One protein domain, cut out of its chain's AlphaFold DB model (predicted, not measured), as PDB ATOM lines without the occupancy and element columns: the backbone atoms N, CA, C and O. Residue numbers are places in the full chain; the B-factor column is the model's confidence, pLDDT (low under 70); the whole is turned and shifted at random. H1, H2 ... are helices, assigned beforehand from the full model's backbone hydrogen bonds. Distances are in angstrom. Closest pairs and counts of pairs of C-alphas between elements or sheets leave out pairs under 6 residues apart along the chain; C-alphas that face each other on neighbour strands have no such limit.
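This is residues 4 to 82 of the 327 residues of the protein "Major sperm protein" of Caenorhabditis tropicalis (UniProt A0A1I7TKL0). The two long helices H2 and H3 meet near their ends as a wide, open V, with H1 folded back beside the first part of H2 as a helical hairpin. The short H4 follows the far end of H3 and touches no helix, and the space between the arms of the V is empty. The printed part has 79 residues with four named helices, in the order H1, H2, H3, H4, and no named strand; the class is all helix. It is extended, with a radius of gyration of the C-alphas of 20.2 A, and spans 55 by 36 by 17 A, only just flat.

H2, residues 21 to 43, is the longest helix. H1, residues 4 to 15, touches it with residues 10 to 14 alone, at residues 23 to 27 of H2; the closest C-alphas, those of Ser 10 and Ile 27, are 6.4 A apart. This hairpin has a shallow tilt of 28 degrees, opposite ways. H3, residues 47 to 68, is close to H2 but not clearly touching: the closest C-alphas, those of Phe 43 and Gly 49, are 4.3 A apart, and the tilt is steep at 60 degrees, opposite ways. H4, residues 75 to 82, is apart from H1, H2 and H3. Every O i to N i+4 pair is within hydrogen-bond range in H1 and H3, against 18 of 19 in H2 and 2 of 4 in H4.

H2 measures 34.1 A from C-alpha 21 at (14.282, 24.898, 4.400) to C-alpha 43 at (24.162, 39.072, -24.976). H3 measures 31.6 A, H1 16.6 A and H4 11.4 A, ending at C-alpha 82 at (46.641, 27.551, -1.757).

The C-alphas farthest apart, those of Gln 17 and Ala 72, are 55.9 A apart. The printed part has no cut and no long link. Residues 4 to 5, 15 to 22, 44 to 45 and 69 to 82 have pLDDT under 70.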
ATOM      1  N   VAL A   4       4.750  34.807 -14.520       64.69
ATOM      2  CA  VAL A   4       3.573  34.944 -13.641       64.69
ATOM      3  C   VAL A   4       3.256  33.645 -12.873       64.69
ATOM      4  O   VAL A   4       3.090  33.719 -11.654       64.69
ATOM      5  N   PRO A   5       3.241  32.445 -13.494       68.81
ATOM      6  CA  PRO A   5       2.979  31.205 -12.751       68.81
ATOM      7  C   PRO A   5       4.064  30.849 -11.705       68.81
ATOM      8  O   PRO A   5       3.701  30.527 -10.570       68.81
ATOM      9  N   PRO A   6       5.379  30.972 -11.997       71.06
ATOM     10  CA  PRO A   6       6.445  30.768 -11.008       71.06
ATOM     11  C   PRO A   6       6.430  31.762  -9.839       71.06
ATOM     12  O   PRO A   6       6.768  31.394  -8.712       71.06
ATOM     13  N   ALA A   7       6.019  33.013 -10.072       70.75
ATOM     14  CA  ALA A   7       5.896  34.023  -9.020       70.75
ATOM     15  C   ALA A   7       4.756  33.702  -8.042       70.75
ATOM     16  O   ALA A   7       4.933  33.811  -6.830       70.75
ATOM     17  N   ILE A   8       3.619  33.218  -8.552       74.81
ATOM     18  CA  ILE A   8       2.491  32.767  -7.723       74.81
ATOM     19  C   ILE A   8       2.883  31.531  -6.901       74.81
ATOM     20  O   ILE A   8       2.537  31.438  -5.722       74.81
ATOM     21  N   PHE A   9       3.634  30.597  -7.494       74.31
ATOM     22  CA  PHE A   9       4.157  29.431  -6.781       74.31
ATOM     23  C   PHE A   9       5.156  29.835  -5.688       74.31
ATOM     24  O   PHE A   9       5.023  29.393  -4.550       74.31
ATOM     25  N   SER A  10       6.087  30.744  -5.995       73.38
ATOM     26  CA  SER A  10       7.048  31.278  -5.020       73.38
ATOM     27  C   SER A  10       6.332  31.944  -3.844       73.38
ATOM     28  O   SER A  10       6.632  31.651  -2.693       73.38
ATOM     29  N   TYR A  11       5.320  32.769  -4.122       72.62
ATOM     30  CA  TYR A  11       4.504  33.419  -3.095       72.62
ATOM     31  C   TYR A  11       3.758  32.411  -2.208       72.62
ATOM     32  O   TYR A  11       3.739  32.556  -0.988       72.62
ATOM     33  N   ARG A  12       3.190  31.347  -2.792       72.25
ATOM     34  CA  ARG A  12       2.501  30.293  -2.025       72.25
ATOM     35  C   ARG A  12       3.433  29.489  -1.125       72.25
ATOM     36  O   ARG A  12       3.010  29.085  -0.046       72.25
ATOM     37  N   VAL A  13       4.670  29.255  -1.552       72.75
ATOM     38  CA  VAL A  13       5.682  28.586  -0.728       72.75
ATOM     39  C   VAL A  13       6.120  29.526   0.402       72.75
ATOM     40  O   VAL A  13       6.059  29.142   1.558       72.75
ATOM     41  N   LEU A  14       6.422  30.796   0.121       70.56
ATOM     42  CA  LEU A  14       6.816  31.766   1.157       70.56
ATOM     43  C   LEU A  14       5.718  32.037   2.210       70.56
ATOM     44  O   LEU A  14       6.034  32.356   3.351       70.56
ATOM     45  N   MET A  15       4.438  31.922   1.840       68.62
ATOM     46  CA  MET A  15       3.300  32.195   2.733       68.62
ATOM     47  C   MET A  15       2.830  30.965   3.535       68.62
ATOM     48  O   MET A  15       2.028  31.095   4.460       68.62
ATOM     49  N   SER A  16       3.287  29.758   3.193       68.62
ATOM     50  CA  SER A  16       2.853  28.526   3.859       68.62
ATOM     51  C   SER A  16       3.724  28.217   5.081       68.62
ATOM     52  O   SER A  16       4.926  28.008   4.965       68.62
ATOM     53  N   GLN A  17       3.118  28.112   6.269       59.59
ATOM     54  CA  GLN A  17       3.834  27.817   7.524       59.59
ATOM     55  C   GLN A  17       4.444  26.400   7.595       59.59
ATOM     56  O   GLN A  17       5.177  26.100   8.532       59.59
ATOM     57  N   GLN A  18       4.171  25.526   6.619       58.91
ATOM     58  CA  GLN A  18       4.694  24.151   6.548       58.91
ATOM     59  C   GLN A  18       5.884  23.986   5.588       58.91
ATOM     60  O   GLN A  18       6.258  22.865   5.244       58.91
ATOM     61  N   THR A  19       6.481  25.075   5.101       61.78
ATOM     62  CA  THR A  19       7.593  24.959   4.150       61.78
ATOM     63  C   THR A  19       8.909  24.574   4.793       61.78
ATOM     64  O   THR A  19       9.377  25.201   5.739       61.78
ATOM     65  N   THR A  20       9.539  23.559   4.213       69.25
ATOM     66  CA  THR A  20      10.863  23.086   4.601       69.25
ATOM     67  C   THR A  20      11.947  24.040   4.092       69.25
ATOM     68  O   THR A  20      11.796  24.665   3.040       69.25
ATOM     69  N   LYS A  21      13.083  24.124   4.802       69.50
ATOM     70  CA  LYS A  21      14.282  24.898   4.400       69.50
ATOM     71  C   LYS A  21      14.688  24.623   2.939       69.50
ATOM     72  O   LYS A  21      15.088  25.533   2.219       69.50
ATOM     73  N   GLN A  22      14.478  23.387   2.480       69.12
ATOM     74  CA  GLN A  22      14.691  22.936   1.104       69.12
ATOM     75  C   GLN A  22      13.906  23.760   0.063       69.12
ATOM     76  O   GLN A  22      14.460  24.124  -0.970       69.12
ATOM     77  N   GLY A  23      12.641  24.104   0.338       74.31
ATOM     78  CA  GLY A  23      11.783  24.843  -0.596       74.31
ATOM     79  C   GLY A  23      12.266  26.272  -0.860       74.31
ATOM     80  O   GLY A  23      12.217  26.741  -1.997       74.31
ATOM     81  N   TYR A  24      12.816  26.933   0.163       75.50
ATOM     82  CA  TYR A  24      13.424  28.261   0.028       75.50
ATOM     83  C   TYR A  24      14.686  28.219  -0.839       75.50
ATOM     84  O   TYR A  24      14.847  29.054  -1.729       75.50
ATOM     85  N   HIS A  25      15.545  27.214  -0.635       76.25
ATOM     86  CA  HIS A  25      16.734  27.022  -1.469       76.25
ATOM     87  C   HIS A  25      16.368  26.770  -2.935       76.25
ATOM     88  O   HIS A  25      16.986  27.355  -3.820       76.25
ATOM     89  N   THR A  26      15.334  25.967  -3.209       80.19
ATOM     90  CA  THR A  26      14.879  25.705  -4.582       80.19
ATOM     91  C   THR A  26      14.342  26.963  -5.270       80.19
ATOM     92  O   THR A  26      14.636  27.182  -6.443       80.19
ATOM     93  N   ILE A  27      13.604  27.820  -4.558       83.50
ATOM     94  CA  ILE A  27      13.095  29.084  -5.115       83.50
ATOM     95  C   ILE A  27      14.240  30.050  -5.411       83.50
ATOM     96  O   ILE A  27      14.303  30.603  -6.509       83.50
ATOM     97  N   LEU A  28      15.161  30.234  -4.462       80.50
ATOM     98  CA  LEU A  28      16.331  31.089  -4.663       80.50
ATOM     99  C   LEU A  28      17.184  30.595  -5.831       80.50
ATOM    100  O   LEU A  28      17.582  31.392  -6.679       80.50
ATOM    101  N   PHE A  29      17.405  29.286  -5.927       81.44
ATOM    102  CA  PHE A  29      18.121  28.686  -7.046       81.44
ATOM    103  C   PHE A  29      17.414  28.937  -8.384       81.44
ATOM    104  O   PHE A  29      18.054  29.381  -9.333       81.44
ATOM    105  N   TYR A  30      16.093  28.734  -8.450       84.44
ATOM    106  CA  TYR A  30      15.306  28.984  -9.660       84.44
ATOM    107  C   TYR A  30      15.414  30.440 -10.131       84.44
ATOM    108  O   TYR A  30      15.709  30.683 -11.298       84.44
ATOM    109  N   TRP A  31      15.220  31.416  -9.236       85.12
ATOM    110  CA  TRP A  31      15.291  32.836  -9.602       85.12
ATOM    111  C   TRP A  31      16.704  33.280  -9.977       85.12
ATOM    112  O   TRP A  31      16.865  34.093 -10.886       85.12
ATOM    113  N   THR A  32      17.724  32.707  -9.336       85.50
ATOM    114  CA  THR A  32      19.129  32.971  -9.671       85.50
ATOM    115  C   THR A  32      19.464  32.433 -11.060       85.50
ATOM    116  O   THR A  32      20.027  33.152 -11.883       85.50
ATOM    117  N   LEU A  33      19.060  31.194 -11.357       83.06
ATOM    118  CA  LEU A  33      19.268  30.580 -12.666       83.06
ATOM    119  C   LEU A  33      18.481  31.315 -13.760       83.06
ATOM    120  O   LEU A  33      19.021  31.577 -14.830       83.06
ATOM    121  N   TYR A  34      17.235  31.701 -13.482       83.62
ATOM    122  CA  TYR A  34      16.411  32.480 -14.405       83.62
ATOM    123  C   TYR A  34      17.031  33.853 -14.705       83.62
ATOM    124  O   TYR A  34      17.111  34.247 -15.866       83.62
ATOM    125  N   GLY A  35      17.521  34.561 -13.680       81.44
ATOM    126  CA  GLY A  35      18.226  35.832 -13.851       81.44
ATOM    127  C   GLY A  35      19.516  35.681 -14.659       81.44
ATOM    128  O   GLY A  35      19.778  36.477 -15.555       81.44
ATOM    129  N   PHE A  36      20.284  34.622 -14.405       82.12
ATOM    130  CA  PHE A  36      21.500  34.319 -15.157       82.12
ATOM    131  C   PHE A  36      21.219  34.018 -16.636       82.12
ATOM    132  O   PHE A  36      21.891  34.555 -17.514       82.12
ATOM    133  N   VAL A  37      20.191  33.216 -16.926       81.69
ATOM    134  CA  VAL A  37      19.768  32.927 -18.306       81.69
ATOM    135  C   VAL A  37      19.273  34.192 -19.007       81.69
ATOM    136  O   VAL A  37      19.636  34.412 -20.155       81.69
ATOM    137  N   ALA A  38      18.519  35.057 -18.322       79.50
ATOM    138  CA  ALA A  38      18.066  36.331 -18.885       79.50
ATOM    139  C   ALA A  38      19.229  37.291 -19.198       79.50
ATOM    140  O   ALA A  38      19.200  37.983 -20.213       79.50
ATOM    141  N   LEU A  39      20.273  37.309 -18.360       78.94
ATOM    142  CA  LEU A  39      21.492  38.069 -18.645       78.94
ATOM    143  C   LEU A  39      22.208  37.523 -19.878       78.94
ATOM    144  O   LEU A  39      22.603  38.303 -20.736       78.94
ATOM    145  N   ILE A  40      22.351  36.201 -19.993       76.25
ATOM    146  CA  ILE A  40      22.956  35.576 -21.177       76.25
ATOM    147  C   ILE A  40      22.148  35.906 -22.433       76.25
ATOM    148  O   ILE A  40      22.742  36.273 -23.442       76.25
ATOM    149  N   ASP A  41      20.819  35.832 -22.362       75.62
ATOM    150  CA  ASP A  41      19.914  36.129 -23.477       75.62
ATOM    151  C   ASP A  41      20.119  37.552 -24.021       75.62
ATOM    152  O   ASP A  41      20.171  37.753 -25.230       75.62
ATOM    153  N   GLN A  42      20.381  38.529 -23.146       73.25
ATOM    154  CA  GLN A  42      20.686  39.906 -23.547       73.25
ATOM    155  C   GLN A  42      21.978  40.031 -24.378       73.25
ATOM    156  O   GLN A  42      22.131  40.961 -25.172       73.25
ATOM    157  N   PHE A  43      22.918  39.098 -24.214       74.00
ATOM    158  CA  PHE A  43      24.162  39.072 -24.976       74.00
ATOM    159  C   PHE A  43      24.051  38.241 -26.261       74.00
ATOM    160  O   PHE A  43      24.806  38.487 -27.206       74.00
ATOM    161  N   VAL A  44      23.104  37.303 -26.350       66.31
ATOM    162  CA  VAL A  44      22.883  36.486 -27.552       66.31
ATOM    163  C   VAL A  44      22.344  37.376 -28.679       66.31
ATOM    164  O   VAL A  44      21.206  37.826 -28.660       66.31
ATOM    165  N   GLY A  45      23.186  37.647 -29.681       63.75
ATOM    166  CA  GLY A  45      22.834  38.452 -30.861       63.75
ATOM    167  C   GLY A  45      23.561  39.795 -30.974       63.75
ATOM    168  O   GLY A  45      23.447  40.457 -32.002       63.75
ATOM    169  N   THR A  46      24.357  40.184 -29.974       73.38
ATOM    170  CA  THR A  46      25.225  41.373 -30.045       73.38
ATOM    171  C   THR A  46      26.683  40.983 -30.306       73.38
ATOM    172  O   THR A  46      27.137  39.904 -29.915       73.38
ATOM    173  N   ALA A  47      27.465  41.873 -30.930       72.69
ATOM    174  CA  ALA A  47      28.901  41.650 -31.151       72.69
ATOM    175  C   ALA A  47      29.677  41.431 -29.833       72.69
ATOM    176  O   ALA A  47      30.672  40.705 -29.792       72.69
ATOM    177  N   GLN A  48      29.190  42.013 -28.733       71.81
ATOM    178  CA  GLN A  48      29.752  41.828 -27.394       71.81
ATOM    179  C   GLN A  48      29.517  40.410 -26.849       71.81
ATOM    180  O   GLN A  48      30.428  39.838 -26.250       71.81
ATOM    181  N   GLY A  49      28.362  39.791 -27.113       78.31
ATOM    182  CA  GLY A  49      28.091  38.414 -26.688       78.31
ATOM    183  C   GLY A  49      28.932  37.361 -27.404       78.31
ATOM    184  O   GLY A  49      29.355  36.388 -26.779       78.31
ATOM    185  N   TYR A  50      29.265  37.580 -28.682       76.56
ATOM    186  CA  TYR A  50      30.220  36.725 -29.397       76.56
ATOM    187  C   TYR A  50      31.596  36.734 -28.713       76.56
ATOM    188  O   TYR A  50      32.183  35.676 -28.477       76.56
ATOM    189  N   ASN A  51      32.080  37.917 -28.322       79.88
ATOM    190  CA  ASN A  51      33.339  38.051 -27.593       79.88
ATOM    191  C   ASN A  51      33.275  37.414 -26.199       79.88
ATOM    192  O   ASN A  51      34.256  36.809 -25.775       79.88
ATOM    193  N   LEU A  52      32.128  37.479 -25.515       81.81
ATOM    194  CA  LEU A  52      31.924  36.832 -24.217       81.81
ATOM    195  C   LEU A  52      31.922  35.302 -24.331       81.81
ATOM    196  O   LEU A  52      32.578  34.628 -23.541       81.81
ATOM    197  N   CYS A  53      31.258  34.743 -25.345       80.12
ATOM    198  CA  CYS A  53      31.287  33.306 -25.618       80.12
ATOM    199  C   CYS A  53      32.703  32.836 -25.989       80.12
ATOM    200  O   CYS A  53      33.195  31.847 -25.443       80.12
ATOM    201  N   LYS A  54      33.398  33.590 -26.851       78.94
ATOM    202  CA  LYS A  54      34.799  33.334 -27.212       78.94
ATOM    203  C   LYS A  54      35.718  33.392 -25.990       78.94
ATOM    204  O   LYS A  54      36.558  32.510 -25.834       78.94
ATOM    205  N   ALA A  55      35.544  34.384 -25.117       83.12
ATOM    206  CA  ALA A  55      36.286  34.499 -23.866       83.12
ATOM    207  C   ALA A  55      35.992  33.317 -22.934       83.12
ATOM    208  O   ALA A  55      36.928  32.704 -22.443       83.12
ATOM    209  N   GLY A  56      34.724  32.930 -22.766       86.88
ATOM    210  CA  GLY A  56      34.336  31.776 -21.955       86.88
ATOM    211  C   GLY A  56      34.950  30.465 -22.451       86.88
ATOM    212  O   GLY A  56      35.532  29.723 -21.663       86.88
ATOM    213  N   LEU A  57      34.901  30.205 -23.760       86.38
ATOM    214  CA  LEU A  57      35.553  29.038 -24.363       86.38
ATOM    215  C   LEU A  57      37.071  29.075 -24.166       86.38
ATOM    216  O   LEU A  57      37.661  28.066 -23.783       86.38
ATOM    217  N   LEU A  58      37.696  30.237 -24.368       88.44
ATOM    218  CA  LEU A  58      39.129  30.409 -24.148       88.44
ATOM    219  C   LEU A  58      39.496  30.172 -22.679       88.44
ATOM    220  O   LEU A  58      40.485  29.504 -22.403       88.44
ATOM    221  N   THR A  59      38.683  30.653 -21.739       86.88
ATOM    222  CA  THR A  59      38.859  30.436 -20.301       86.88
ATOM    223  C   THR A  59      38.736  28.959 -19.941       86.88
ATOM    224  O   THR A  59      39.565  28.466 -19.184       86.88
ATOM    225  N   VAL A  60      37.772  28.223 -20.503       87.75
ATOM    226  CA  VAL A  60      37.633  26.775 -20.264       87.75
ATOM    227  C   VAL A  60      38.826  26.006 -20.823       87.75
ATOM    228  O   VAL A  60      39.389  25.169 -20.120       87.75
ATOM    229  N   VAL A  61      39.253  26.308 -22.051       86.69
ATOM    230  CA  VAL A  61      40.436  25.680 -22.661       86.69
ATOM    231  C   VAL A  61      41.701  26.028 -21.881       86.69
ATOM    232  O   VAL A  61      42.535  25.157 -21.654       86.69
ATOM    233  N   PHE A  62      41.824  27.267 -21.406       84.12
ATOM    234  CA  PHE A  62      42.927  27.712 -20.562       84.12
ATOM    235  C   PHE A  62      42.945  26.983 -19.216       84.12
ATOM    236  O   PHE A  62      43.970  26.432 -18.837       84.12
ATOM    237  N   LEU A  63      41.813  26.904 -18.514       81.31
ATOM    238  CA  LEU A  63      41.685  26.153 -17.262       81.31
ATOM    239  C   LEU A  63      41.966  24.664 -17.461       81.31
ATOM    240  O   LEU A  63      42.633  24.055 -16.627       81.31
ATOM    241  N   HIS A  64      41.500  24.084 -18.566       83.62
ATOM    242  CA  HIS A  64      41.822  22.711 -18.934       83.62
ATOM    243  C   HIS A  64      43.330  22.550 -19.175       83.62
ATOM    244  O   HIS A  64      43.937  21.661 -18.593       83.62
ATOM    245  N   ALA A  65      43.963  23.444 -19.939       80.06
ATOM    246  CA  ALA A  65      45.402  23.419 -20.201       80.06
ATOM    247  C   ALA A  65      46.241  23.589 -18.923       80.06
ATOM    248  O   ALA A  65      47.207  22.856 -18.727       80.06
ATOM    249  N   VAL A  66      45.841  24.494 -18.026       79.31
ATOM    250  CA  VAL A  66      46.466  24.703 -16.709       79.31
ATOM    251  C   VAL A  66      46.325  23.457 -15.834       79.31
ATOM    252  O   VAL A  66      47.265  23.070 -15.146       79.31
ATOM    253  N   ARG A  67      45.163  22.797 -15.865       76.81
ATOM    254  CA  ARG A  67      44.920  21.582 -15.079       76.81
ATOM    255  C   ARG A  67      45.644  20.359 -15.652       76.81
ATOM    256  O   ARG A  67      46.064  19.504 -14.881       76.81
ATOM    257  N   SER A  68      45.784  20.277 -16.974       74.75
ATOM    258  CA  SER A  68      46.491  19.194 -17.665       74.75
ATOM    259  C   SER A  68      48.014  19.338 -17.616       74.75
ATOM    260  O   SER A  68      48.697  18.323 -17.648       74.75
ATOM    261  N   ASN A  69      48.546  20.562 -17.507       69.94
ATOM    262  CA  ASN A  69      49.984  20.841 -17.450       69.94
ATOM    263  C   ASN A  69      50.345  21.628 -16.181       69.94
ATOM    264  O   ASN A  69      50.740  22.793 -16.241       69.94
ATOM    265  N   SER A  70      50.226  20.985 -15.016       63.94
ATOM    266  CA  SER A  70      50.500  21.616 -13.715       63.94
ATOM    267  C   SER A  70      51.962  22.035 -13.507       63.94
ATOM    268  O   SER A  70      52.238  22.870 -12.647       63.94
ATOM    269  N   GLU A  71      52.891  21.477 -14.287       65.31
ATOM    270  CA  GLU A  71      54.331  21.775 -14.220       65.31
ATOM    271  C   GLU A  71      54.720  23.066 -14.958       65.31
ATOM    272  O   GLU A  71      55.751  23.659 -14.659       65.31
ATOM    273  N   ALA A  72      53.878  23.548 -15.879       61.47
ATOM    274  CA  ALA A  72      54.110  24.783 -16.633       61.47
ATOM    275  C   ALA A  72      53.577  26.042 -15.916       61.47
ATOM    276  O   ALA A  72      53.630  27.147 -16.458       61.47
ATOM    277  N   ILE A  73      53.024  25.884 -14.707       63.97
ATOM    278  CA  ILE A  73      52.465  26.987 -13.926       63.97
ATOM    279  C   ILE A  73      53.607  27.682 -13.167       63.97
ATOM    280  O   ILE A  73      54.276  27.028 -12.365       63.97
ATOM    281  N   PRO A  74      53.821  29.001 -13.343       62.12
ATOM    282  CA  PRO A  74      54.815  29.731 -12.565       62.12
ATOM    283  C   PRO A  74      54.502  29.646 -11.063       62.12
ATOM    284  O   PRO A  74      53.347  29.771 -10.650       62.12
ATOM    285  N   LEU A  75      55.539  29.467 -10.234       57.69
ATOM    286  CA  LEU A  75      55.429  29.269  -8.778       57.69
ATOM    287  C   LEU A  75      54.556  30.328  -8.070       57.69
ATOM    288  O   LEU A  75      53.875  30.020  -7.095       57.69
ATOM    289  N   SER A  76      54.507  31.558  -8.588       65.50
ATOM    290  CA  SER A  76      53.685  32.654  -8.052       65.50
ATOM    291  C   SER A  76      52.170  32.409  -8.135       65.50
ATOM    292  O   SER A  76      51.420  32.953  -7.329       65.50
ATOM    293  N   TRP A  77      51.698  31.571  -9.064       61.94
ATOM    294  CA  TRP A  77      50.279  31.216  -9.202       61.94
ATOM    295  C   TRP A  77      49.856  30.014  -8.355       61.94
ATOM    296  O   TRP A  77      48.673  29.864  -8.043       61.94
ATOM    297  N   GLN A  78      50.802  29.184  -7.915       59.41
ATOM    298  CA  GLN A  78      50.510  28.090  -6.985       59.41
ATOM    299  C   GLN A  78      50.082  28.621  -5.605       59.41
ATOM    300  O   GLN A  78      49.211  28.029  -4.965       59.41
ATOM    301  N   PHE A  79      50.589  29.794  -5.206       56.97
ATOM    302  CA  PHE A  79      50.196  30.490  -3.978       56.97
ATOM    303  C   PHE A  79      48.707  30.891  -3.963       56.97
ATOM    304  O   PHE A  79      48.032  30.723  -2.950       56.97
ATOM    305  N   MET A  80      48.140  31.335  -5.096       57.31
ATOM    306  CA  MET A  80      46.697  31.624  -5.182       57.31
ATOM    307  C   MET A  80      45.836  30.362  -5.087       57.31
ATOM    308  O   MET A  80      44.742  30.410  -4.531       57.31
ATOM    309  N   ASN A  81      46.320  29.227  -5.596       57.12
ATOM    310  CA  ASN A  81      45.616  27.954  -5.452       57.12
ATOM    311  C   ASN A  81      45.603  27.470  -3.994       57.12
ATOM    312  O   ASN A  81      44.615  26.869  -3.579       57.12
ATOM    313  N   GLN A  82      46.651  27.755  -3.212       55.66
ATOM    314  CA  GLN A  82      46.641  27.551  -1.757       55.66
ATOM    315  C   GLN A  82      45.639  28.485  -1.075       55.66
ATOM    316  O   GLN A  82      44.770  28.009  -0.354       55.66
TER     317      GLN A  82